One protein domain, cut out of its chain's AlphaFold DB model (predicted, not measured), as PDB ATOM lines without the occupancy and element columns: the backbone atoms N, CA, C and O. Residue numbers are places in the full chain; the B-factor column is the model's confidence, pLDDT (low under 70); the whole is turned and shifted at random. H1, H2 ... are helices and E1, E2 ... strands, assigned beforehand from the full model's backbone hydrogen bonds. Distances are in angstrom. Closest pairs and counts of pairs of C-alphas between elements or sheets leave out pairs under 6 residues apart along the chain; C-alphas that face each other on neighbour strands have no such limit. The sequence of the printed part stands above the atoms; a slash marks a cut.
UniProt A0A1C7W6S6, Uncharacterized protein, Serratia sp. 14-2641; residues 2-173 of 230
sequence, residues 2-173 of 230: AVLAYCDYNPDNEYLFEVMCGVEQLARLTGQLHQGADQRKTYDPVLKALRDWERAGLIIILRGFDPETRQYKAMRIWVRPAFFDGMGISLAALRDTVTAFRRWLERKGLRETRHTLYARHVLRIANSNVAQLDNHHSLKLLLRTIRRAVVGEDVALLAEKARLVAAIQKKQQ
ATOM      1  N   ALA A   2     -52.849  43.359  29.783       85.38
ATOM      2  CA  ALA A   2     -51.372  43.358  29.763       85.38
ATOM      3  C   ALA A   2     -50.715  41.967  29.920       85.38
ATOM      4  O   ALA A   2     -49.783  41.653  29.189       85.38
ATOM      5  N   VAL A   3     -51.230  41.115  30.817       88.44
ATOM      6  CA  VAL A   3     -50.714  39.745  31.023       88.44
ATOM      7  C   VAL A   3     -50.811  38.900  29.752       88.44
ATOM      8  O   VAL A   3     -49.829  38.285  29.358       88.44
ATOM      9  N   LEU A   4     -51.959  38.929  29.068       90.38
ATOM     10  CA  LEU A   4     -52.159  38.202  27.812       90.38
ATOM     11  C   LEU A   4     -51.341  38.790  26.658       90.38
ATOM     12  O   LEU A   4     -50.867  38.042  25.815       90.38
ATOM     13  N   ALA A   5     -51.154  40.110  26.612       88.50
ATOM     14  CA  ALA A   5     -50.401  40.764  25.541       88.50
ATOM     15  C   ALA A   5     -48.901  40.413  25.559       88.50
ATOM     16  O   ALA A   5     -48.268  40.355  24.509       88.50
ATOM     17  N   TYR A   6     -48.342  40.169  26.748       90.69
ATOM     18  CA  TYR A   6     -46.941  39.772  26.940       90.69
ATOM     19  C   TYR A   6     -46.769  38.269  27.181       90.69
ATOM     20  O   TYR A   6     -45.675  37.815  27.517       90.69
ATOM     21  N   CYS A   7     -47.847  37.506  27.035       91.88
ATOM     22  CA  CYS A   7     -47.828  36.060  27.109       91.88
ATOM     23  C   CYS A   7     -47.211  35.487  25.830       91.88
ATOM     24  O   CYS A   7     -47.507  35.943  24.724       91.88
ATOM     25  N   ASP A   8     -46.364  34.479  25.976       90.38
ATOM     26  CA  ASP A   8     -45.818  33.744  24.850       90.38
ATOM     27  C   ASP A   8     -46.765  32.620  24.416       90.38
ATOM     28  O   ASP A   8     -47.113  31.729  25.192       90.38
ATOM     29  N   TYR A   9     -47.171  32.661  23.152       89.19
ATOM     30  CA  TYR A   9     -48.095  31.698  22.550       89.19
ATOM     31  C   TYR A   9     -47.387  30.708  21.618       89.19
ATOM     32  O   TYR A   9     -48.057  29.936  20.935       89.19
ATOM     33  N   ASN A  10     -46.052  30.739  21.531       87.62
ATOM     34  CA  ASN A  10     -45.313  29.898  20.596       87.62
ATOM     35  C   ASN A  10     -45.337  28.409  21.013       87.62
ATOM     36  O   ASN A  10     -44.712  28.054  22.015       87.62
ATOM     37  N   PRO A  11     -45.966  27.504  20.233       84.38
ATOM     38  CA  PRO A  11     -46.048  26.083  20.578       84.38
ATOM     39  C   PRO A  11     -44.724  25.329  20.495       84.38
ATOM     40  O   PRO A  11     -44.658  24.197  20.975       84.38
ATOM     41  N   ASP A  12     -43.679  25.921  19.913       82.44
ATOM     42  CA  ASP A  12     -42.357  25.301  19.848       82.44
ATOM     43  C   ASP A  12     -41.662  25.311  21.229       82.44
ATOM     44  O   ASP A  12     -40.955  24.358  21.578       82.44
ATOM     45  N   ASN A  13     -41.938  26.321  22.062       85.38
ATOM     46  CA  ASN A  13     -41.277  26.539  23.351       85.38
ATOM     47  C   ASN A  13     -41.666  25.497  24.406       85.38
ATOM     48  O   ASN A  13     -42.788  24.991  24.419       85.38
ATOM     49  N   GLU A  14     -40.728  25.147  25.301       84.12
ATOM     50  CA  GLU A  14     -40.911  24.058  26.277       84.12
ATOM     51  C   GLU A  14     -42.156  24.257  27.152       84.12
ATOM     52  O   GLU A  14     -42.962  23.331  27.288       84.12
ATOM     53  N   TYR A  15     -42.327  25.469  27.679       89.56
ATOM     54  CA  TYR A  15     -43.435  25.858  28.540       89.56
ATOM     55  C   TYR A  15     -44.291  26.896  27.823       89.56
ATOM     56  O   TYR A  15     -43.808  27.971  27.476       89.56
ATOM     57  N   LEU A  16     -45.562  26.563  27.603       90.50
ATOM     58  CA  LEU A  16     -46.509  27.473  26.972       90.50
ATOM     59  C   LEU A  16     -47.002  28.546  27.939       90.50
ATOM     60  O   LEU A  16     -47.075  28.327  29.149       90.50
ATOM     61  N   PHE A  17     -47.407  29.675  27.362       93.25
ATOM     62  CA  PHE A  17     -48.099  30.764  28.040       93.25
ATOM     63  C   PHE A  17     -47.312  31.439  29.165       93.25
ATOM     64  O   PHE A  17     -47.888  31.906  30.150       93.25
ATOM     65  N   GLU A  18     -45.987  31.501  29.028       93.88
ATOM     66  CA  GLU A  18     -45.150  32.277  29.939       93.88
ATOM     67  C   GLU A  18     -45.321  33.777  29.682       93.88
ATOM     68  O   GLU A  18     -45.254  34.243  28.546       93.88
ATOM     69  N   VAL A  19     -45.493  34.558  30.744       93.38
ATOM     70  CA  VAL A  19     -45.513  36.018  30.663       93.38
ATOM     71  C   VAL A  19     -44.075  36.523  30.581       93.38
ATOM     72  O   VAL A  19     -43.304  36.429  31.536       93.38
ATOM     73  N   MET A  20     -43.705  37.098  29.439       90.31
ATOM     74  CA  MET A  20     -42.337  37.530  29.137       90.31
ATOM     75  C   MET A  20     -41.978  38.905  29.730       90.31
ATOM     76  O   MET A  20     -41.021  39.549  29.290       90.31
ATOM     77  N   CYS A  21     -42.714  39.405  30.720       87.81
ATOM     78  CA  CYS A  21     -42.426  40.677  31.383       87.81
ATOM     79  C   CYS A  21     -42.556  40.573  32.906       87.81
ATOM     80  O   CYS A  21     -43.269  39.722  33.433       87.81
ATOM     81  N   GLY A  22     -41.821  41.432  33.617       87.44
ATOM     82  CA  GLY A  22     -41.862  41.490  35.078       87.44
ATOM     83  C   GLY A  22     -43.107  42.208  35.602       87.44
ATOM     84  O   GLY A  22     -43.754  42.970  34.882       87.44
ATOM     85  N   VAL A  23     -43.410  42.021  36.887       89.06
ATOM     86  CA  VAL A  23     -44.611  42.595  37.522       89.06
ATOM     87  C   VAL A  23     -44.612  44.121  37.527       89.06
ATOM     88  O   VAL A  23     -45.653  44.720  37.285       89.06
ATOM     89  N   GLU A  24     -43.458  44.763  37.705       89.06
ATOM     90  CA  GLU A  24     -43.353  46.224  37.595       89.06
ATOM     91  C   GLU A  24     -43.768  46.713  36.197       89.06
ATOM     92  O   GLU A  24     -44.511  47.687  36.055       89.06
ATOM     93  N   GLN A  25     -43.335  46.010  35.144       89.94
ATOM     94  CA  GLN A  25     -43.722  46.341  33.777       89.94
ATOM     95  C   GLN A  25     -45.217  46.102  33.554       89.94
ATOM     96  O   GLN A  25     -45.856  46.945  32.928       89.94
ATOM     97  N   LEU A  26     -45.777  45.009  34.082       91.31
ATOM     98  CA  LEU A  26     -47.223  44.776  34.062       91.31
ATOM     99  C   LEU A  26     -47.972  45.929  34.732       91.31
ATOM    100  O   LEU A  26     -48.895  46.471  34.133       91.31
ATOM    101  N   ALA A  27     -47.529  46.356  35.916       91.44
ATOM    102  CA  ALA A  27     -48.133  47.457  36.651       91.44
ATOM    103  C   ALA A  27     -48.119  48.760  35.861       91.44
ATOM    104  O   ALA A  27     -49.159  49.409  35.732       91.44
ATOM    105  N   ARG A  28     -46.981  49.086  35.241       92.38
ATOM    106  CA  ARG A  28     -46.853  50.246  34.355       92.38
ATOM    107  C   ARG A  28     -47.829  50.178  33.181       92.38
ATOM    108  O   ARG A  28     -48.511  51.155  32.906       92.38
ATOM    109  N   LEU A  29     -47.921  49.027  32.515       91.00
ATOM    110  CA  LEU A  29     -48.816  48.824  31.368       91.00
ATOM    111  C   LEU A  29     -50.297  48.908  31.747       91.00
ATOM    112  O   LEU A  29     -51.124  49.262  30.916       91.00
ATOM    113  N   THR A  30     -50.635  48.570  32.990       90.06
ATOM    114  CA  THR A  30     -51.999  48.685  33.520       90.06
ATOM    115  C   THR A  30     -52.303  50.043  34.159       90.06
ATOM    116  O   THR A  30     -53.412  50.230  34.645       90.06
ATOM    117  N   GLY A  31     -51.342  50.974  34.200       90.75
ATOM    118  CA  GLY A  31     -51.503  52.264  34.884       90.75
ATOM    119  C   GLY A  31     -51.595  52.160  36.413       90.75
ATOM    120  O   GLY A  31     -52.097  53.068  37.059       90.75
ATOM    121  N   GLN A  32     -51.128  51.050  36.989       91.44
ATOM    122  CA  GLN A  32     -51.176  50.729  38.426       91.44
ATOM    123  C   GLN A  32     -49.778  50.757  39.069       91.44
ATOM    124  O   GLN A  32     -49.551  50.175  40.129       91.44
ATOM    125  N   LEU A  33     -48.806  51.367  38.384       92.31
ATOM    126  CA  LEU A  33     -47.492  51.638  38.947       92.31
ATOM    127  C   LEU A  33     -47.534  53.009  39.614       92.31
ATOM    128  O   LEU A  33     -47.615  54.030  38.935       92.31
ATOM    129  N   HIS A  34     -47.454  53.020  40.935       89.75
ATOM    130  CA  HIS A  34     -47.415  54.237  41.730       89.75
ATOM    131  C   HIS A  34     -45.973  54.540  42.122       89.75
ATOM    132  O   HIS A  34     -45.243  53.645  42.550       89.75
ATOM    133  N   GLN A  35     -45.561  55.797  41.997       89.62
ATOM    134  CA  GLN A  35     -44.271  56.264  42.491       89.62
ATOM    135  C   GLN A  35     -44.524  57.296  43.586       89.62
ATOM    136  O   GLN A  35     -45.176  58.310  43.347       89.62
ATOM    137  N   GLY A  36     -44.062  57.000  44.801       84.00
ATOM    138  CA  GLY A  36     -44.150  57.934  45.922       84.00
ATOM    139  C   GLY A  36     -43.123  59.064  45.809       84.00
ATOM    140  O   GLY A  36     -42.183  58.982  45.018       84.00
ATOM    141  N   ALA A  37     -43.263  60.089  46.654       78.81
ATOM    142  CA  ALA A  37     -42.315  61.209  46.734       78.81
ATOM    143  C   ALA A  37     -40.866  60.759  47.028       78.81
ATOM    144  O   ALA A  37     -39.918  61.383  46.568       78.81
ATOM    145  N   ASP A  38     -40.700  59.626  47.716       82.50
ATOM    146  CA  ASP A  38     -39.413  58.986  48.040       82.50
ATOM    147  C   ASP A  38     -38.854  58.110  46.890       82.50
ATOM    148  O   ASP A  38     -38.096  57.172  47.106       82.50
ATOM    149  N   GLN A  39     -39.321  58.305  45.650       82.50
ATOM    150  CA  GLN A  39     -39.040  57.469  44.467       82.50
ATOM    151  C   GLN A  39     -39.379  55.969  44.579       82.50
ATOM    152  O   GLN A  39     -39.198  55.223  43.611       82.50
ATOM    153  N   ARG A  40     -39.927  55.511  45.709       83.19
ATOM    154  CA  ARG A  40     -40.369  54.127  45.900       83.19
ATOM    155  C   ARG A  40     -41.501  53.786  44.940       83.19
ATOM    156  O   ARG A  40     -42.524  54.471  44.890       83.19
ATOM    157  N   LYS A  41     -41.316  52.692  44.207       88.00
ATOM    158  CA  LYS A  41     -42.310  52.138  43.289       88.00
ATOM    159  C   LYS A  41     -43.192  51.140  44.025       88.00
ATOM    160  O   LYS A  41     -42.684  50.194  44.617       88.00
ATOM    161  N   THR A  42     -44.498  51.335  43.938       87.62
ATOM    162  CA  THR A  42     -45.511  50.474  44.552       87.62
ATOM    163  C   THR A  42     -46.483  50.004  43.480       87.62
ATOM    164  O   THR A  42     -46.882  50.771  42.606       87.62
ATOM    165  N   TYR A  43     -46.849  48.728  43.524       91.69
ATOM    166  CA  TYR A  43     -47.765  48.106  42.563       91.69
ATOM    167  C   TYR A  43     -48.621  47.019  43.232       91.69
ATOM    168  O   TYR A  43     -48.935  45.977  42.649       91.69
ATOM    169  N   ASP A  44     -49.020  47.283  44.478       89.75
ATOM    170  CA  ASP A  44     -49.818  46.389  45.323       89.75
ATOM    171  C   ASP A  44     -51.146  45.941  44.696       89.75
ATOM    172  O   ASP A  44     -51.468  44.754  44.826       89.75
ATOM    173  N   PRO A  45     -51.899  46.792  43.960       91.19
ATOM    174  CA  PRO A  45     -53.113  46.344  43.279       91.19
ATOM    175  C   PRO A  45     -52.847  45.185  42.312       91.19
ATOM    176  O   PRO A  45     -53.600  44.212  42.279       91.19
ATOM    177  N   VAL A  46     -51.730  45.243  41.577       92.25
ATOM    178  CA  VAL A  46     -51.335  44.183  40.641       92.25
ATOM    179  C   VAL A  46     -50.903  42.930  41.387       92.25
ATOM    180  O   VAL A  46     -51.304  41.832  41.010       92.25
ATOM    181  N   LEU A  47     -50.140  43.065  42.474       91.75
ATOM    182  CA  LEU A  47     -49.749  41.918  43.300       91.75
ATOM    183  C   LEU A  47     -50.962  41.205  43.903       91.75
ATOM    184  O   LEU A  47     -50.995  39.971  43.926       91.75
ATOM    185  N   LYS A  48     -51.964  41.962  44.360       92.88
ATOM    186  CA  LYS A  48     -53.213  41.413  44.894       92.88
ATOM    187  C   LYS A  48     -54.013  40.698  43.807       92.88
ATOM    188  O   LYS A  48     -54.354  39.536  43.996       92.88
ATOM    189  N   ALA A  49     -54.198  41.323  42.643       93.50
ATOM    190  CA  ALA A  49     -54.893  40.708  41.513       93.50
ATOM    191  C   ALA A  49     -54.221  39.403  41.051       93.50
ATOM    192  O   ALA A  49     -54.891  38.396  40.841       93.50
ATOM    193  N   LEU A  50     -52.887  39.388  40.955       94.12
ATOM    194  CA  LEU A  50     -52.130  38.180  40.619       94.12
ATOM    195  C   LEU A  50     -52.325  37.072  41.666       94.12
ATOM    196  O   LEU A  50     -52.473  35.907  41.307       94.12
ATOM    197  N   ARG A  51     -52.362  37.417  42.957       93.94
ATOM    198  CA  ARG A  51     -52.636  36.451  44.030       93.94
ATOM    199  C   ARG A  51     -54.055  35.886  43.934       93.94
ATOM    200  O   ARG A  51     -54.236  34.688  44.135       93.94
ATOM    201  N   ASP A  52     -55.039  36.719  43.614       95.88
ATOM    202  CA  ASP A  52     -56.429  36.286  43.459       95.88
ATOM    203  C   ASP A  52     -56.590  35.367  42.237       95.88
ATOM    204  O   ASP A  52     -57.221  34.316  42.333       95.88
ATOM    205  N   TRP A  53     -55.932  35.680  41.116       95.19
ATOM    206  CA  TRP A  53     -55.928  34.825  39.921       95.19
ATOM    207  C   TRP A  53     -55.191  33.503  40.121       95.19
ATOM    208  O   TRP A  53     -55.595  32.479  39.569       95.19
ATOM    209  N   GLU A  54     -54.113  33.502  40.903       95.38
ATOM    210  CA  GLU A  54     -53.423  32.270  41.276       95.38
ATOM    211  C   GLU A  54     -54.312  31.388  42.161       95.38
ATOM    212  O   GLU A  54     -54.432  30.192  41.903       95.38
ATOM    213  N   ARG A  55     -54.990  31.974  43.159       95.00
ATOM    214  CA  ARG A  55     -55.945  31.262  44.029       95.00
ATOM    215  C   ARG A  55     -57.131  30.697  43.256       95.00
ATOM    216  O   ARG A  55     -57.570  29.593  43.550       95.00
ATOM    217  N   ALA A  56     -57.610  31.425  42.250       95.06
ATOM    218  CA  ALA A  56     -58.649  30.963  41.335       95.06
ATOM    219  C   ALA A  56     -58.157  29.887  40.346       95.06
ATOM    220  O   ALA A  56     -58.941  29.382  39.548       95.06
ATOM    221  N   GLY A  57     -56.865  29.535  40.355       93.69
ATOM    222  CA  GLY A  57     -56.307  28.528  39.457       93.69
ATOM    223  C   GLY A  57     -56.243  28.973  37.995       93.69
ATOM    224  O   GLY A  57     -56.186  28.126  37.105       93.69
ATOM    225  N   LEU A  58     -56.233  30.283  37.728       94.94
ATOM    226  CA  LEU A  58     -56.172  30.841  36.373       94.94
ATOM    227  C   LEU A  58     -54.730  31.077  35.907       94.94
ATOM    228  O   LEU A  58     -54.433  31.007  34.716       94.94
ATOM    229  N   ILE A  59     -53.812  31.328  36.839       95.81
ATOM    230  CA  ILE A  59     -52.381  31.493  36.559       95.81
ATOM    231  C   ILE A  59     -51.538  30.652  37.517       95.81
ATOM    232  O   ILE A  59     -52.016  30.165  38.539       95.81
ATOM    233  N   ILE A  60     -50.269  30.467  37.173       95.50
ATOM    234  CA  ILE A  60     -49.255  29.838  38.018       95.50
ATOM    235  C   ILE A  60     -48.160  30.866  38.257       95.50
ATOM    236  O   ILE A  60     -47.650  31.437  37.294       95.50
ATOM    237  N   ILE A  61     -47.784  31.083  39.518       94.12
ATOM    238  CA  ILE A  61     -46.716  32.013  39.877       94.12
ATOM    239  C   ILE A  61     -45.592  31.243  40.562       94.12
ATOM    240  O   ILE A  61     -45.772  30.653  41.625       94.12
ATOM    241  N   LEU A  62     -44.402  31.289  39.972       92.38
ATOM    242  CA  LEU A  62     -43.188  30.829  40.630       92.38
ATOM    243  C   LEU A  62     -42.550  32.001  41.369       92.38
ATOM    244  O   LEU A  62     -42.173  33.010  40.768       92.38
ATOM    245  N   ARG A  63     -42.421  31.835  42.683       88.50
ATOM    246  CA  ARG A  63     -41.752  32.775  43.582       88.50
ATOM    247  C   ARG A  63     -40.407  32.191  43.979       88.50
ATOM    248  O   ARG A  63     -40.315  31.000  44.251       88.50
ATOM    249  N   GLY A  64     -39.384  33.034  44.017       83.75
ATOM    250  CA  GLY A  64     -38.080  32.687  44.566       83.75
ATOM    251  C   GLY A  64     -37.795  33.556  45.779       83.75
ATOM    252  O   GLY A  64     -38.198  34.719  45.817       83.75
ATOM    253  N   PHE A  65     -37.094  33.000  46.754       82.38
ATOM    254  CA  PHE A  65     -36.541  33.751  47.870       82.38
ATOM    255  C   PHE A  65     -35.037  33.530  47.883       82.38
ATOM    256  O   PHE A  65     -34.572  32.413  47.656       82.38
ATOM    257  N   ASP A  66     -34.291  34.607  48.073       81.44
ATOM    258  CA  ASP A  66     -32.851  34.558  48.232       81.44
ATOM    259  C   ASP A  66     -32.513  34.637  49.730       81.44
ATOM    260  O   ASP A  66     -32.728  35.685  50.346       81.44
ATOM    261  N   PRO A  67     -32.039  33.537  50.345       77.38
ATOM    262  CA  PRO A  67     -31.731  33.510  51.768       77.38
ATOM    263  C   PRO A  67     -30.514  34.367  52.136       77.38
ATOM    264  O   PRO A  67     -30.458  34.845  53.269       77.38
ATOM    265  N   GLU A  68     -29.581  34.598  51.206       79.88
ATOM    266  CA  GLU A  68     -28.372  35.387  51.463       79.88
ATOM    267  C   GLU A  68     -28.698  36.880  51.514       79.88
ATOM    268  O   GLU A  68     -28.361  37.568  52.476       79.88
ATOM    269  N   THR A  69     -29.432  37.378  50.516       76.00
ATOM    270  CA  THR A  69     -29.835  38.793  50.458       76.00
ATOM    271  C   THR A  69     -31.115  39.098  51.240       76.00
ATOM    272  O   THR A  69     -31.461  40.265  51.421       76.00
ATOM    273  N   ARG A  70     -31.821  38.065  51.728       78.19
ATOM    274  CA  ARG A  70     -33.147  38.141  52.374       78.19
ATOM    275  C   ARG A  70     -34.186  38.886  51.532       78.19
ATOM    276  O   ARG A  70     -35.090  39.530  52.066       78.19
ATOM    277  N   GLN A  71     -34.063  38.798  50.211       77.75
ATOM    278  CA  GLN A  71     -34.951  39.461  49.263       77.75
ATOM    279  C   GLN A  71     -35.738  38.445  48.438       77.75
ATOM    280  O   GLN A  71     -35.284  37.342  48.131       77.75
ATOM    281  N   TYR A  72     -36.952  38.834  48.053       79.94
ATOM    282  CA  TYR A  72     -37.736  38.061  47.097       79.94
ATOM    283  C   TYR A  72     -37.189  38.258  45.684       79.94
ATOM    284  O   TYR A  72     -36.953  39.382  45.243       79.94
ATOM    285  N   LYS A  73     -37.040  37.149  44.961       82.19
ATOM    286  CA  LYS A  73     -36.682  37.144  43.543       82.19
ATOM    287  C   LYS A  73     -37.872  37.588  42.701       82.19
ATOM    288  O   LYS A  73     -39.033  37.380  43.070       82.19
ATOM    289  N   ALA A  74     -37.590  38.132  41.523       82.69
ATOM    290  CA  ALA A  74     -38.628  38.446  40.554       82.69
ATOM    291  C   ALA A  74     -39.415  37.178  40.170       82.69
ATOM    292  O   ALA A  74     -38.845  36.106  39.947       82.69
ATOM    293  N   MET A  75     -40.742  37.301  40.126       89.00
ATOM    294  CA  MET A  75     -41.647  36.175  39.894       89.00
ATOM    295  C   MET A  75     -41.711  35.800  38.413       89.00
ATOM    296  O   MET A  75     -41.645  36.671  37.545       89.00
ATOM    297  N   ARG A  76     -41.921  34.510  38.132       91.75
ATOM    298  CA  ARG A  76     -42.316  34.026  36.799       91.75
ATOM    299  C   ARG A  76     -43.786  33.647  36.812       91.75
ATOM    300  O   ARG A  76     -44.270  33.117  37.810       91.75
ATOM    301  N   ILE A  77     -44.490  33.941  35.725       94.06
ATOM    302  CA  ILE A  77     -45.941  33.774  35.636       94.06
ATOM    303  C   ILE A  77     -46.266  32.983  34.374       94.06
ATOM    304  O   ILE A  77     -45.768  33.313  33.299       94.06
ATOM    305  N   TRP A  78     -47.131  31.981  34.507       95.75
ATOM    306  CA  TRP A  78     -47.720  31.254  33.384       95.75
ATOM    307  C   TRP A  78     -49.237  31.347  33.435       95.75
ATOM    308  O   TRP A  78     -49.837  31.223  34.504       95.75
ATOM    309  N   VAL A  79     -49.865  31.538  32.280       95.56
ATOM    310  CA  VAL A  79     -51.325  31.552  32.158       95.56
ATOM    311  C   VAL A  79     -51.827  30.124  31.939       95.56
ATOM    312  O   VAL A  79     -51.295  29.388  31.109       95.56
ATOM    313  N   ARG A  80     -52.843  29.696  32.695       95.12
ATOM    314  CA  ARG A  80     -53.463  28.377  32.508       95.12
ATOM    315  C   ARG A  80     -54.560  28.446  31.441       95.12
ATOM    316  O   ARG A  80     -55.195  29.488  31.296       95.12
ATOM    317  N   PRO A  81     -54.883  27.322  30.774       93.62
ATOM    318  CA  PRO A  81     -56.014  27.244  29.848       93.62
ATOM    319  C   PRO A  81     -57.346  27.719  30.455       93.62
ATOM    320  O   PRO A  81     -58.123  28.373  29.773       93.62
ATOM    321  N   ALA A  82     -57.562  27.480  31.754       93.31
ATOM    322  CA  ALA A  82     -58.746  27.939  32.489       93.31
ATOM    323  C   ALA A  82     -58.943  29.468  32.465       93.31
ATOM    324  O   ALA A  82     -60.068  29.945  32.545       93.31
ATOM    325  N   PHE A  83     -57.866  30.251  32.314       94.19
ATOM    326  CA  PHE A  83     -57.972  31.701  32.132       94.19
ATOM    327  C   PHE A  83     -58.721  32.046  30.836       94.19
ATOM    328  O   PHE A  83     -59.530  32.967  30.813       94.19
ATOM    329  N   PHE A  84     -58.453  31.304  29.758       92.81
ATOM    330  CA  PHE A  84     -59.104  31.490  28.461       92.81
ATOM    331  C   PHE A  84     -60.550  31.004  28.486       92.81
ATOM    332  O   PHE A  84     -61.422  31.687  27.955       92.81
ATOM    333  N   ASP A  85     -60.809  29.907  29.193       92.56
ATOM    334  CA  ASP A  85     -62.164  29.407  29.427       92.56
ATOM    335  C   ASP A  85     -63.027  30.439  30.173       92.56
ATOM    336  O   ASP A  85     -64.132  30.757  29.744       92.56
ATOM    337  N   GLY A  86     -62.464  31.098  31.194       89.50
ATOM    338  CA  GLY A  86     -63.111  32.222  31.884       89.50
ATOM    339  C   GLY A  86     -63.389  33.450  31.001       89.50
ATOM    340  O   GLY A  86     -64.196  34.297  31.374       89.50
ATOM    341  N   MET A  87     -62.759  33.550  29.825       89.31
ATOM    342  CA  MET A  87     -63.056  34.561  28.798       89.31
ATOM    343  C   MET A  87     -64.009  34.048  27.704       89.31
ATOM    344  O   MET A  87     -64.239  34.752  26.722       89.31
ATOM    345  N   GLY A  88     -64.543  32.832  27.839       92.06
ATOM    346  CA  GLY A  88     -65.416  32.193  26.853       92.06
ATOM    347  C   GLY A  88     -64.678  31.503  25.702       92.06
ATOM    348  O   GLY A  88     -65.300  31.145  24.703       92.06
ATOM    349  N   ILE A  89     -63.359  31.310  25.804       92.38
ATOM    350  CA  ILE A  89     -62.559  30.602  24.800       92.38
ATOM    351  C   ILE A  89     -62.368  29.161  25.264       92.38
ATOM    352  O   ILE A  89     -61.569  28.882  26.158       92.38
ATOM    353  N   SER A  90     -63.070  28.233  24.613       92.94
ATOM    354  CA  SER A  90     -62.939  26.807  24.909       92.94
ATOM    355  C   SER A  90     -61.524  26.293  24.620       92.94
ATOM    356  O   SER A  90     -60.795  26.831  23.782       92.94
ATOM    357  N   LEU A  91     -61.138  25.188  25.264       89.56
ATOM    358  CA  LEU A  91     -59.836  24.552  25.031       89.56
ATOM    359  C   LEU A  91     -59.621  24.172  23.553       89.56
ATOM    360  O   LEU A  91     -58.510  24.299  23.042       89.56
ATOM    361  N   ALA A  92     -60.679  23.738  22.860       88.12
ATOM    362  CA  ALA A  92     -60.629  23.414  21.436       88.12
ATOM    363  C   ALA A  92     -60.344  24.661  20.583       88.12
ATOM    364  O   ALA A  92     -59.422  24.650  19.772       88.12
ATOM    365  N   ALA A  93     -61.052  25.765  20.842       90.69
ATOM    366  CA  ALA A  93     -60.812  27.028  20.149       90.69
ATOM    367  C   ALA A  93     -59.402  27.580  20.433       90.69
ATOM    368  O   ALA A  93     -58.734  28.108  19.538       90.69
ATOM    369  N   LEU A  94     -58.912  27.423  21.668       91.44
ATOM    370  CA  LEU A  94     -57.548  27.795  22.046       91.44
ATOM    371  C   LEU A  94     -56.511  26.979  21.261       91.44
ATOM    372  O   LEU A  94     -55.553  27.550  20.739       91.44
ATOM    373  N   ARG A  95     -56.716  25.664  21.138       90.06
ATOM    374  CA  ARG A  95     -55.865  24.777  20.336       90.06
ATOM    375  C   ARG A  95     -55.821  25.214  18.877       90.06
ATOM    376  O   ARG A  95     -54.729  25.419  18.348       90.06
ATOM    377  N   ASP A  96     -56.977  25.437  18.262       88.81
ATOM    378  CA  ASP A  96     -57.065  25.889  16.871       88.81
ATOM    379  C   ASP A  96     -56.334  27.219  16.663       88.81
ATOM    380  O   ASP A  96     -55.579  27.378  15.700       88.81
ATOM    381  N   THR A  97     -56.480  28.148  17.610       90.31
ATOM    382  CA  THR A  97     -55.797  29.447  17.590       90.31
ATOM    383  C   THR A  97     -54.277  29.287  17.653       90.31
ATOM    384  O   THR A  97     -53.560  29.890  16.850       90.31
ATOM    385  N   VAL A  98     -53.760  28.447  18.556       89.69
ATOM    386  CA  VAL A  98     -52.315  28.182  18.691       89.69
ATOM    387  C   VAL A  98     -51.758  27.492  17.439       89.69
ATOM    388  O   VAL A  98     -50.699  27.874  16.934       89.69
ATOM    389  N   THR A  99     -52.480  26.520  16.876       87.38
ATOM    390  CA  THR A  99     -52.082  25.845  15.632       87.38
ATOM    391  C   THR A  99     -52.103  26.801  14.436       87.38
ATOM    392  O   THR A  99     -51.173  26.803  13.624       87.38
ATOM    393  N   ALA A 100     -53.122  27.655  14.324       87.38
ATOM    394  CA  ALA A 100     -53.201  28.678  13.285       87.38
ATOM    395  C   ALA A 100     -52.061  29.698  13.410       87.38
ATOM    396  O   ALA A 100     -51.451  30.065  12.399       87.38
ATOM    397  N   PHE A 101     -51.725  30.102  14.639       88.50
ATOM    398  CA  PHE A 101     -50.601  30.990  14.926       88.50
ATOM    399  C   PHE A 101     -49.268  30.381  14.480       88.50
ATOM    400  O   PHE A 101     -48.499  31.045  13.784       88.50
ATOM    401  N   ARG A 102     -49.022  29.096  14.766       86.31
ATOM    402  CA  ARG A 102     -47.837  28.375  14.269       86.31
ATOM    403  C   ARG A 102     -47.752  28.379  12.745       86.31
ATOM    404  O   ARG A 102     -46.731  28.778  12.190       86.31
ATOM    405  N   ARG A 103     -48.834  27.997  12.058       86.50
ATOM    406  CA  ARG A 103     -48.894  28.003  10.583       86.50
ATOM    407  C   ARG A 103     -48.677  29.402  10.010       86.50
ATOM    408  O   ARG A 103     -48.161  29.563   8.907       86.50
ATOM    409  N   TRP A 104     -49.131  30.436  10.712       90.19
ATOM    410  CA  TRP A 104     -48.888  31.821  10.327       90.19
ATOM    411  C   TRP A 104     -47.413  32.216  10.500       90.19
ATOM    412  O   TRP A 104     -46.849  32.806   9.580       90.19
ATOM    413  N   LEU A 105     -46.769  31.828  11.607       87.00
ATOM    414  CA  LEU A 105     -45.333  32.043  11.827       87.00
ATOM    415  C   LEU A 105     -44.480  31.360  10.753       87.00
ATOM    416  O   LEU A 105     -43.538  31.973  10.251       87.00
ATOM    417  N   GLU A 106     -44.827  30.124  10.386       86.06
ATOM    418  CA  GLU A 106     -44.179  29.361   9.312       86.06
ATOM    419  C   GLU A 106     -44.309  30.083   7.964       86.06
ATOM    420  O   GLU A 106     -43.301  30.377   7.327       86.06
ATOM    421  N   ARG A 107     -45.529  30.475   7.570       88.00
ATOM    422  CA  ARG A 107     -45.771  31.206   6.311       88.00
ATOM    423  C   ARG A 107     -45.062  32.557   6.233       88.00
ATOM    424  O   ARG A 107     -44.763  33.021   5.139       88.00
ATOM    425  N   LYS A 108     -44.845  33.220   7.371       90.12
ATOM    426  CA  LYS A 108     -44.177  34.526   7.440       90.12
ATOM    427  C   LYS A 108     -42.667  34.431   7.661       90.12
ATOM    428  O   LYS A 108     -42.019  35.470   7.687       90.12
ATOM    429  N   GLY A 109     -42.110  33.230   7.842       87.00
ATOM    430  CA  GLY A 109     -40.685  33.046   8.131       87.00
ATOM    431  C   GLY A 109     -40.241  33.632   9.478       87.00
ATOM    432  O   GLY A 109     -39.061  33.873   9.691       87.00
ATOM    433  N   LEU A 110     -41.169  33.871  10.413       88.19
ATOM    434  CA  LEU A 110     -40.889  34.567  11.681       88.19
ATOM    435  C   LEU A 110     -40.479  33.628  12.826       88.19
ATOM    436  O   LEU A 110     -40.344  34.075  13.970       88.19
ATOM    437  N   ARG A 111     -40.290  32.330  12.550       81.62
ATOM    438  CA  ARG A 111     -39.932  31.330  13.573       81.62
ATOM    439  C   ARG A 111     -38.604  31.657  14.241       81.62
ATOM    440  O   ARG A 111     -38.546  31.721  15.465       81.62
ATOM    441  N   GLU A 112     -37.568  31.937  13.456       81.88
ATOM    442  CA  GLU A 112     -36.239  32.263  13.982       81.88
ATOM    443  C   GLU A 112     -36.253  33.553  14.803       81.88
ATOM    444  O   GLU A 112     -35.660  33.625  15.881       81.88
ATOM    445  N   THR A 113     -37.004  34.562  14.355       86.56
ATOM    446  CA  THR A 113     -37.190  35.814  15.098       86.56
ATOM    447  C   THR A 113     -37.867  35.574  16.447       86.56
ATOM    448  O   THR A 113     -37.495  36.170  17.454       86.56
ATOM    449  N   ARG A 114     -38.871  34.696  16.510       84.81
ATOM    450  CA  ARG A 114     -39.533  34.356  17.780       84.81
ATOM    451  C   ARG A 114     -38.656  33.502  18.685       84.81
ATOM    452  O   ARG A 114     -38.600  33.771  19.882       84.81
ATOM    453  N   HIS A 115     -37.912  32.562  18.118       84.56
ATOM    454  CA  HIS A 115     -36.943  31.765  18.860       84.56
ATOM    455  C   HIS A 115     -35.848  32.643  19.486       84.56
ATOM    456  O   HIS A 115     -35.561  32.533  20.675       84.56
ATOM    457  N   THR A 116     -35.290  33.587  18.723       86.88
ATOM    458  CA  THR A 116     -34.287  34.540  19.228       86.88
ATOM    459  C   THR A 116     -34.845  35.466  20.309       86.88
ATOM    460  O   THR A 116     -34.158  35.726  21.297       86.88
ATOM    461  N   LEU A 117     -36.092  35.931  20.188       86.44
ATOM    462  CA  LEU A 117     -36.746  36.712  21.246       86.44
ATOM    463  C   LEU A 117     -36.930  35.909  22.536       86.44
ATOM    464  O   LEU A 117     -36.649  36.427  23.619       86.44
ATOM    465  N   TYR A 118     -37.357  34.652  22.432       86.06
ATOM    466  CA  TYR A 118     -37.488  33.777  23.593       86.06
ATOM    467  C   TYR A 118     -36.123  33.460  24.222       86.06
ATOM    468  O   TYR A 118     -35.969  33.564  25.436       86.06
ATOM    469  N   ALA A 119     -35.091  33.189  23.418       85.31
ATOM    470  CA  ALA A 119     -33.729  32.988  23.912       85.31
ATOM    471  C   ALA A 119     -33.205  34.218  24.676       85.31
ATOM    472  O   ALA A 119     -32.662  34.083  25.770       85.31
ATOM    473  N   ARG A 120     -33.438  35.434  24.159       87.69
ATOM    474  CA  ARG A 120     -33.113  36.687  24.868       87.69
ATOM    475  C   ARG A 120     -33.852  36.806  26.200       87.69
ATOM    476  O   ARG A 120     -33.269  37.265  27.178       87.69
ATOM    477  N   HIS A 121     -35.118  36.393  26.252       87.00
ATOM    478  CA  HIS A 121     -35.894  36.356  27.494       87.00
ATOM    479  C   HIS A 121     -35.304  35.378  28.512       87.00
ATOM    480  O   HIS A 121     -35.118  35.760  29.666       87.00
ATOM    481  N   VAL A 122     -34.933  34.169  28.087       85.50
ATOM    482  CA  VAL A 122     -34.273  33.177  28.952       85.50
ATOM    483  C   VAL A 122     -32.931  33.698  29.469       85.50
ATOM    484  O   VAL A 122     -32.675  33.617  30.667       85.50
ATOM    485  N   LEU A 123     -32.108  34.309  28.610       85.12
ATOM    486  CA  LEU A 123     -30.846  34.933  29.021       85.12
ATOM    487  C   LEU A 123     -31.069  36.069  30.024       85.12
ATOM    488  O   LEU A 123     -30.359  36.166  31.021       85.12
ATOM    489  N   ARG A 124     -32.090  36.907  29.810       85.25
ATOM    490  CA  ARG A 124     -32.464  37.954  30.768       85.25
ATOM    491  C   ARG A 124     -32.853  37.355  32.117       85.25
ATOM    492  O   ARG A 124     -32.454  37.903  33.136       85.25
ATOM    493  N   ILE A 125     -33.617  36.260  32.129       84.56
ATOM    494  CA  ILE A 125     -33.974  35.543  33.361       84.56
ATOM    495  C   ILE A 125     -32.722  35.004  34.051       84.56
ATOM    496  O   ILE A 125     -32.595  35.188  35.254       84.56
ATOM    497  N   ALA A 126     -31.805  34.380  33.309       79.94
ATOM    498  CA  ALA A 126     -30.576  33.813  33.860       79.94
ATOM    499  C   ALA A 126     -29.656  34.883  34.472       79.94
ATOM    500  O   ALA A 126     -29.061  34.655  35.520       79.94
ATOM    501  N   ASN A 127     -29.591  36.060  33.847       79.69
ATOM    502  CA  ASN A 127     -28.761  37.180  34.295       79.69
ATOM    503  C   ASN A 127     -29.430  38.053  35.372       79.69
ATOM    504  O   ASN A 127     -28.789  38.947  35.918       79.69
ATOM    505  N   SER A 128     -30.719  37.847  35.652       77.94
ATOM    506  CA  SER A 128     -31.479  38.617  36.642       77.94
ATOM    507  C   SER A 128     -31.763  37.761  37.873       77.94
ATOM    508  O   SER A 128     -31.858  36.541  37.778       77.94
ATOM    509  N   ASN A 129     -31.996  38.384  39.034       78.25
ATOM    510  CA  ASN A 129     -32.433  37.662  40.235       78.25
ATOM    511  C   ASN A 129     -33.922  37.258  40.133       78.25
ATOM    512  O   ASN A 129     -34.785  37.767  40.849       78.25
ATOM    513  N   VAL A 130     -34.239  36.391  39.170       80.62
ATOM    514  CA  VAL A 130     -35.574  35.857  38.871       80.62
ATOM    515  C   VAL A 130     -35.664  34.426  39.403       80.62
ATOM    516  O   VAL A 130     -34.669  33.707  39.493       80.62
ATOM    517  N   ALA A 131     -36.866  33.988  39.773       79.88
ATOM    518  CA  ALA A 131     -37.094  32.626  40.235       79.88
ATOM    519  C   ALA A 131     -36.727  31.581  39.157       79.88
ATOM    520  O   ALA A 131     -37.272  31.582  38.049       79.88
ATOM    521  N   GLN A 132     -35.806  30.675  39.490       83.25
ATOM    522  CA  GLN A 132     -35.322  29.626  38.590       83.25
ATOM    523  C   GLN A 132     -36.212  28.385  38.646       83.25
ATOM    524  O   GLN A 132     -36.750  28.031  39.692       83.25
ATOM    525  N   LEU A 133     -36.352  27.701  37.510       82.56
ATOM    526  CA  LEU A 133     -37.201  26.513  37.392       82.56
ATOM    527  C   LEU A 133     -36.447  25.214  37.729       82.56
ATOM    528  O   LEU A 133     -37.071  24.158  37.814       82.56
ATOM    529  N   ASP A 134     -35.123  25.261  37.900       78.94
ATOM    530  CA  ASP A 134     -34.254  24.078  37.882       78.94
ATOM    531  C   ASP A 134     -34.660  23.011  38.894       78.94
ATOM    532  O   ASP A 134     -34.878  21.863  38.496       78.94
ATOM    533  N   ASN A 135     -34.950  23.427  40.125       81.50
ATOM    534  CA  ASN A 135     -35.286  22.532  41.234       81.50
ATOM    535  C   ASN A 135     -36.792  22.205  41.342       81.50
ATOM    536  O   ASN A 135     -37.207  21.473  42.239       81.50
ATOM    537  N   HIS A 136     -37.642  22.717  40.441       86.25
ATOM    538  CA  HIS A 136     -39.102  22.561  40.523       86.25
ATOM    539  C   HIS A 136     -39.645  21.495  39.562       86.25
ATOM    540  O   HIS A 136     -40.327  21.794  38.578       86.25
ATOM    541  N   HIS A 137     -39.382  20.222  39.866       87.38
ATOM    542  CA  HIS A 137     -39.805  19.089  39.030       87.38
ATOM    543  C   HIS A 137     -41.328  18.989  38.845       87.38
ATOM    544  O   HIS A 137     -41.799  18.792  37.725       87.38
ATOM    545  N   SER A 138     -42.110  19.171  39.911       89.19
ATOM    546  CA  SER A 138     -43.580  19.113  39.859       89.19
ATOM    547  C   SER A 138     -44.176  20.208  38.971       89.19
ATOM    548  O   SER A 138     -45.071  19.944  38.168       89.19
ATOM    549  N   LEU A 139     -43.631  21.424  39.052       92.06
ATOM    550  CA  LEU A 139     -44.046  22.540  38.207       92.06
ATOM    551  C   LEU A 139     -43.697  22.286  36.736       92.06
ATOM    552  O   LEU A 139     -44.547  22.478  35.871       92.06
ATOM    553  N   LYS A 140     -42.486  21.790  36.444       92.44
ATOM    554  CA  LYS A 140     -42.091  21.400  35.079       92.44
ATOM    555  C   LYS A 140     -43.058  20.376  34.486       92.44
ATOM    556  O   LYS A 140     -43.468  20.516  33.334       92.44
ATOM    557  N   LEU A 141     -43.445  19.367  35.267       92.19
ATOM    558  CA  LEU A 141     -44.418  18.357  34.847       92.19
ATOM    559  C   LEU A 141     -45.785  18.981  34.559       92.19
ATOM    560  O   LEU A 141     -46.335  18.749  33.487       92.19
ATOM    561  N   LEU A 142     -46.295  19.824  35.460       92.75
ATOM    562  CA  LEU A 142     -47.566  20.523  35.272       92.75
ATOM    563  C   LEU A 142     -47.579  21.372  33.991       92.75
ATOM    564  O   LEU A 142     -48.525  21.289  33.209       92.75
ATOM    565  N   LEU A 143     -46.529  22.160  33.750       93.38
ATOM    566  CA  LEU A 143     -46.424  23.004  32.555       93.38
ATOM    567  C   LEU A 143     -46.351  22.166  31.269       93.38
ATOM    568  O   LEU A 143     -46.981  22.507  30.268       93.38
ATOM    569  N   ARG A 144     -45.647  21.026  31.301       91.00
ATOM    570  CA  ARG A 144     -45.629  20.064  30.187       91.00
ATOM    571  C   ARG A 144     -47.008  19.446  29.947       91.00
ATOM    572  O   ARG A 144     -47.399  19.294  28.793       91.00
ATOM    573  N   THR A 145     -47.763  19.134  30.999       90.88
ATOM    574  CA  THR A 145     -49.146  18.643  30.886       90.88
ATOM    575  C   THR A 145     -50.062  19.693  30.263       90.88
ATOM    576  O   THR A 145     -50.816  19.369  29.353       90.88
ATOM    577  N   ILE A 146     -49.946  20.961  30.677       91.44
ATOM    578  CA  ILE A 146     -50.688  22.079  30.069       91.44
ATOM    579  C   ILE A 146     -50.362  22.188  28.579       91.44
ATOM    580  O   ILE A 146     -51.272  22.273  27.755       91.44
ATOM    581  N   ARG A 147     -49.075  22.116  28.213       90.06
ATOM    582  CA  ARG A 147     -48.669  22.128  26.804       90.06
ATOM    583  C   ARG A 147     -49.305  20.982  26.020       90.06
ATOM    584  O   ARG A 147     -49.850  21.228  24.948       90.06
ATOM    585  N   ARG A 148     -49.257  19.757  26.551       87.12
ATOM    586  CA  ARG A 148     -49.884  18.581  25.924       87.12
ATOM    587  C   ARG A 148     -51.392  18.744  25.776       87.12
ATOM    588  O   ARG A 148     -51.926  18.336  24.759       87.12
ATOM    589  N   ALA A 149     -52.073  19.356  26.742       87.38
ATOM    590  CA  ALA A 149     -53.510  19.598  26.650       87.38
ATOM    591  C   ALA A 149     -53.868  20.591  25.529       87.38
ATOM    592  O   ALA A 149     -54.858  20.393  24.831       87.38
ATOM    593  N   VAL A 150     -53.062  21.643  25.339       86.44
ATOM    594  CA  VAL A 150     -53.343  22.701  24.353       86.44
ATOM    595  C   VAL A 150     -52.878  22.339  22.948       86.44
ATOM    596  O   VAL A 150     -53.645  22.450  22.005       86.44
ATOM    597  N   VAL A 151     -51.627  21.916  22.780       82.38
ATOM    598  CA  VAL A 151     -51.085  21.557  21.455       82.38
ATOM    599  C   VAL A 151     -51.588  20.172  21.028       82.38
ATOM    600  O   VAL A 151     -51.695  19.859  19.841       82.38
ATOM    601  N   GLY A 152     -51.968  19.348  22.004       72.12
ATOM    602  CA  GLY A 152     -52.057  17.907  21.846       72.12
ATOM    603  C   GLY A 152     -50.675  17.262  21.897       72.12
ATOM    604  O   GLY A 152     -49.630  17.920  21.921       72.12
ATOM    605  N   GLU A 153     -50.664  15.938  21.834       60.69
ATOM    606  CA  GLU A 153     -49.576  15.251  21.155       60.69
ATOM    607  C   GLU A 153     -49.695  15.628  19.681       60.69
ATOM    608  O   GLU A 153     -50.529  15.085  18.961       60.69
ATOM    609  N   ASP A 154     -48.964  16.651  19.241       55.19
ATOM    610  CA  ASP A 154     -48.895  16.995  17.826       55.19
ATOM    611  C   ASP A 154     -48.431  15.734  17.079       55.19
ATOM    612  O   ASP A 154     -47.244  15.405  17.068       55.19
ATOM    613  N   VAL A 155     -49.364  15.005  16.464       53.78
ATOM    614  CA  VAL A 155     -49.099  13.799  15.667       53.78
ATOM    615  C   VAL A 155     -48.082  14.123  14.570       53.78
ATOM    616  O   VAL A 155     -47.231  13.304  14.252       53.78
ATOM    617  N   ALA A 156     -48.094  15.364  14.071       52.50
ATOM    618  CA  ALA A 156     -47.104  15.897  13.142       52.50
ATOM    619  C   ALA A 156     -45.710  16.071  13.769       52.50
ATOM    620  O   ALA A 156     -44.723  15.738  13.132       52.50
ATOM    621  N   LEU A 157     -45.604  16.539  15.016       53.09
ATOM    622  CA  LEU A 157     -44.329  16.795  15.699       53.09
ATOM    623  C   LEU A 157     -43.736  15.509  16.296       53.09
ATOM    624  O   LEU A 157     -42.518  15.351  16.325       53.09
ATOM    625  N   LEU A 158     -44.581  14.558  16.707       56.78
ATOM    626  CA  LEU A 158     -44.186  13.178  16.994       56.78
ATOM    627  C   LEU A 158     -43.760  12.447  15.718       56.78
ATOM    628  O   LEU A 158     -42.721  11.797  15.737       56.78
ATOM    629  N   ALA A 159     -44.488  12.594  14.605       57.62
ATOM    630  CA  ALA A 159     -44.099  12.017  13.319       57.62
ATOM    631  C   ALA A 159     -42.808  12.638  12.776       57.62
ATOM    632  O   ALA A 159     -41.977  11.932  12.219       57.62
ATOM    633  N   GLU A 160     -42.599  13.939  12.956       57.44
ATOM    634  CA  GLU A 160     -41.389  14.637  12.526       57.44
ATOM    635  C   GLU A 160     -40.195  14.284  13.415       57.44
ATOM    636  O   GLU A 160     -39.132  13.954  12.897       57.44
ATOM    637  N   LYS A 161     -40.378  14.197  14.741       66.19
ATOM    638  CA  LYS A 161     -39.365  13.627  15.645       66.19
ATOM    639  C   LYS A 161     -39.055  12.173  15.307       66.19
ATOM    640  O   LYS A 161     -37.885  11.819  15.241       66.19
ATOM    641  N   ALA A 162     -40.063  11.344  15.045       66.50
ATOM    642  CA  ALA A 162     -39.875   9.955  14.639       66.50
ATOM    643  C   ALA A 162     -39.130   9.855  13.299       66.50
ATOM    644  O   ALA A 162     -38.220   9.045  13.175       66.50
ATOM    645  N   ARG A 163     -39.441  10.719  12.323       72.38
ATOM    646  CA  ARG A 163     -38.720  10.814  11.041       72.38
ATOM    647  C   ARG A 163     -37.271  11.254  11.227       72.38
ATOM    648  O   ARG A 163     -36.392  10.662  10.614       72.38
ATOM    649  N   LEU A 164     -37.009  12.252  12.069       73.12
ATOM    650  CA  LEU A 164     -35.656  12.734  12.358       73.12
ATOM    651  C   LEU A 164     -34.833  11.680  13.105       73.12
ATOM    652  O   LEU A 164     -33.688  11.435  12.742       73.12
ATOM    653  N   VAL A 165     -35.425  11.002  14.091       80.44
ATOM    654  CA  VAL A 165     -34.795   9.878  14.801       80.44
ATOM    655  C   VAL A 165     -34.526   8.719  13.843       80.44
ATOM    656  O   VAL A 165     -33.418   8.196  13.838       80.44
ATOM    657  N   ALA A 166     -35.477   8.369  12.976       80.69
ATOM    658  CA  ALA A 166     -35.289   7.341  11.955       80.69
ATOM    659  C   ALA A 166     -34.222   7.735  10.919       80.69
ATOM    660  O   ALA A 166     -33.468   6.879  10.475       80.69
ATOM    661  N   ALA A 167     -34.112   9.015  10.554       80.88
ATOM    662  CA  ALA A 167     -33.067   9.516   9.662       80.88
ATOM    663  C   ALA A 167     -31.681   9.500  10.327       80.88
ATOM    664  O   ALA A 167     -30.697   9.174   9.670       80.88
ATOM    665  N   ILE A 168     -31.594   9.806  11.625       77.06
ATOM    666  CA  ILE A 168     -30.359   9.679  12.412       77.06
ATOM    667  C   ILE A 168     -29.963   8.206  12.534       77.06
ATOM    668  O   ILE A 168     -28.812   7.875  12.281       77.06
ATOM    669  N   GLN A 169     -30.908   7.320  12.852       75.81
ATOM    670  CA  GLN A 169     -30.670   5.878  12.933       75.81
ATOM    671  C   GLN A 169     -30.270   5.292  11.578       75.81
ATOM    672  O   GLN A 169     -29.329   4.512  11.520       75.81
ATOM    673  N   LYS A 170     -30.913   5.711  10.482       77.38
ATOM    674  CA  LYS A 170     -30.502   5.337   9.124       77.38
ATOM    675  C   LYS A 170     -29.110   5.848   8.797       77.38
ATOM    676  O   LYS A 170     -28.303   5.049   8.368       77.38
ATOM    677  N   LYS A 171     -28.771   7.105   9.091       71.69
ATOM    678  CA  LYS A 171     -27.393   7.610   8.927       71.69
ATOM    679  C   LYS A 171     -26.377   6.854   9.791       71.69
ATOM    680  O   LYS A 171     -25.247   6.654   9.366       71.69
ATOM    681  N   GLN A 172     -26.767   6.417  10.988       61.19
ATOM    682  CA  GLN A 172     -25.934   5.588  11.866       61.19
ATOM    683  C   GLN A 172     -25.800   4.138  11.372       61.19
ATOM    684  O   GLN A 172     -24.792   3.508  11.662       61.19
ATOM    685  N   GLN A 173     -26.789   3.614  10.641       60.94
ATOM    686  CA  GLN A 173     -26.770   2.283  10.016       60.94
ATOM    687  C   GLN A 173     -26.102   2.283   8.629       60.94
ATOM    688  O   GLN A 173     -25.490   1.290   8.250       60.94
TER     689      GLN A 173
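AT A GLANCE: This is residues 2 to 173 of the 230 residues of an uncharacterized protein of Serratia sp. 14-2641 (UniProt A0A1C7W6S6). A long two-stranded hairpin, E1 and E2, and a three-sided bracket of helices, with H5 as its base and H6 and H7 as its sides, surround the unnamed residues 6 to 22, which run through the middle of the model. H3 packs beside E1 with residues 50 to 54, residues 158 to 173 of H8 stick out as a free arm, and the loop of residues 30 to 43 reaches toward the far end of the longest axis. The printed part has 172 residues, with eight named helices and two named strands in the order H1 H2 H3 E1 E2 H4 H5 H6 H7 H8; the sheet, E1 - E2, is antiparallel and the class is mostly helix. It is only just compact, close to loose, with a radius of gyration of the C-alphas of 18.7 A, and elongated, spanning 69 by 41 by 32 A.

IN THESE COORDINATES: E1 is residues 59 to 66, 23.0 A long, from C-alpha 59 at (-52.381, 31.493, 36.559). E2 is residues 71 to 79, 25.0 A long. H3 is residues 44 to 55, 16.4 A; H2 is residues 23 to 29, and H1 residues 2 to 5, from C-alpha 2 at (-51.372, 43.358, 29.763). H4 is residues 81 to 85, H5 residues 91 to 107 and H6 residues 111 to 127, the last two 24.3 A each. H7 is residues 137 to 151, 21.0 A, and H8 is residues 155 to 173, 25.8 A, ending at C-alpha 173 at (-26.770, 2.283, 10.016).

HOW THE PARTS SIT: E1 and E2 form an antiparallel hairpin at 163 degrees, with N 60 and O 78 at 2.8 A and N 73 and O 64 at 2.8 A, within hydrogen-bond range. The closest C-alphas of H3 and E1 are those of Glu 54 and Ile 60, 5.8 A apart. H2 touches residues 46 to 47 of H3 at a steep tilt of 66 degrees, opposite ways, closest at the C-alphas of Ala 27 and Val 46, 6.1 A. H1 and H2 only just touch, with 3 pairs of C-alphas within 8 A, the closest those of Ala 2 and Leu 26, 6.1 A. E1 and H7 are near each other. H7 touches H5 with residues 150 to 151 alone, about perpendicular at 81 degrees; the C-alphas of Arg 95 and Val 150 are closest, 5.2 A. H5 and H6 are close but not clearly touching, closest at the C-alphas of Leu 105 and Arg 111, 5.7 A. H4 touches H5 at residues 91 to 94 alone, closest at the C-alphas of Pro 81 and Leu 91, 6.7 A. H8 touches no helix. Every O i to N i+4 pair is within hydrogen-bond range in H2 to H8; H1 is too short for one.

THE WHOLE: The C-alphas of Ala 37 and Gln 173, the two farthest apart, are 71.1 A apart. The printed part has no cut. The links H1 to H2 and H2 to H3 are long. Mean pLDDT of the printed part is 85.5; residues 153 to 162 and 172 to 173 are under 70.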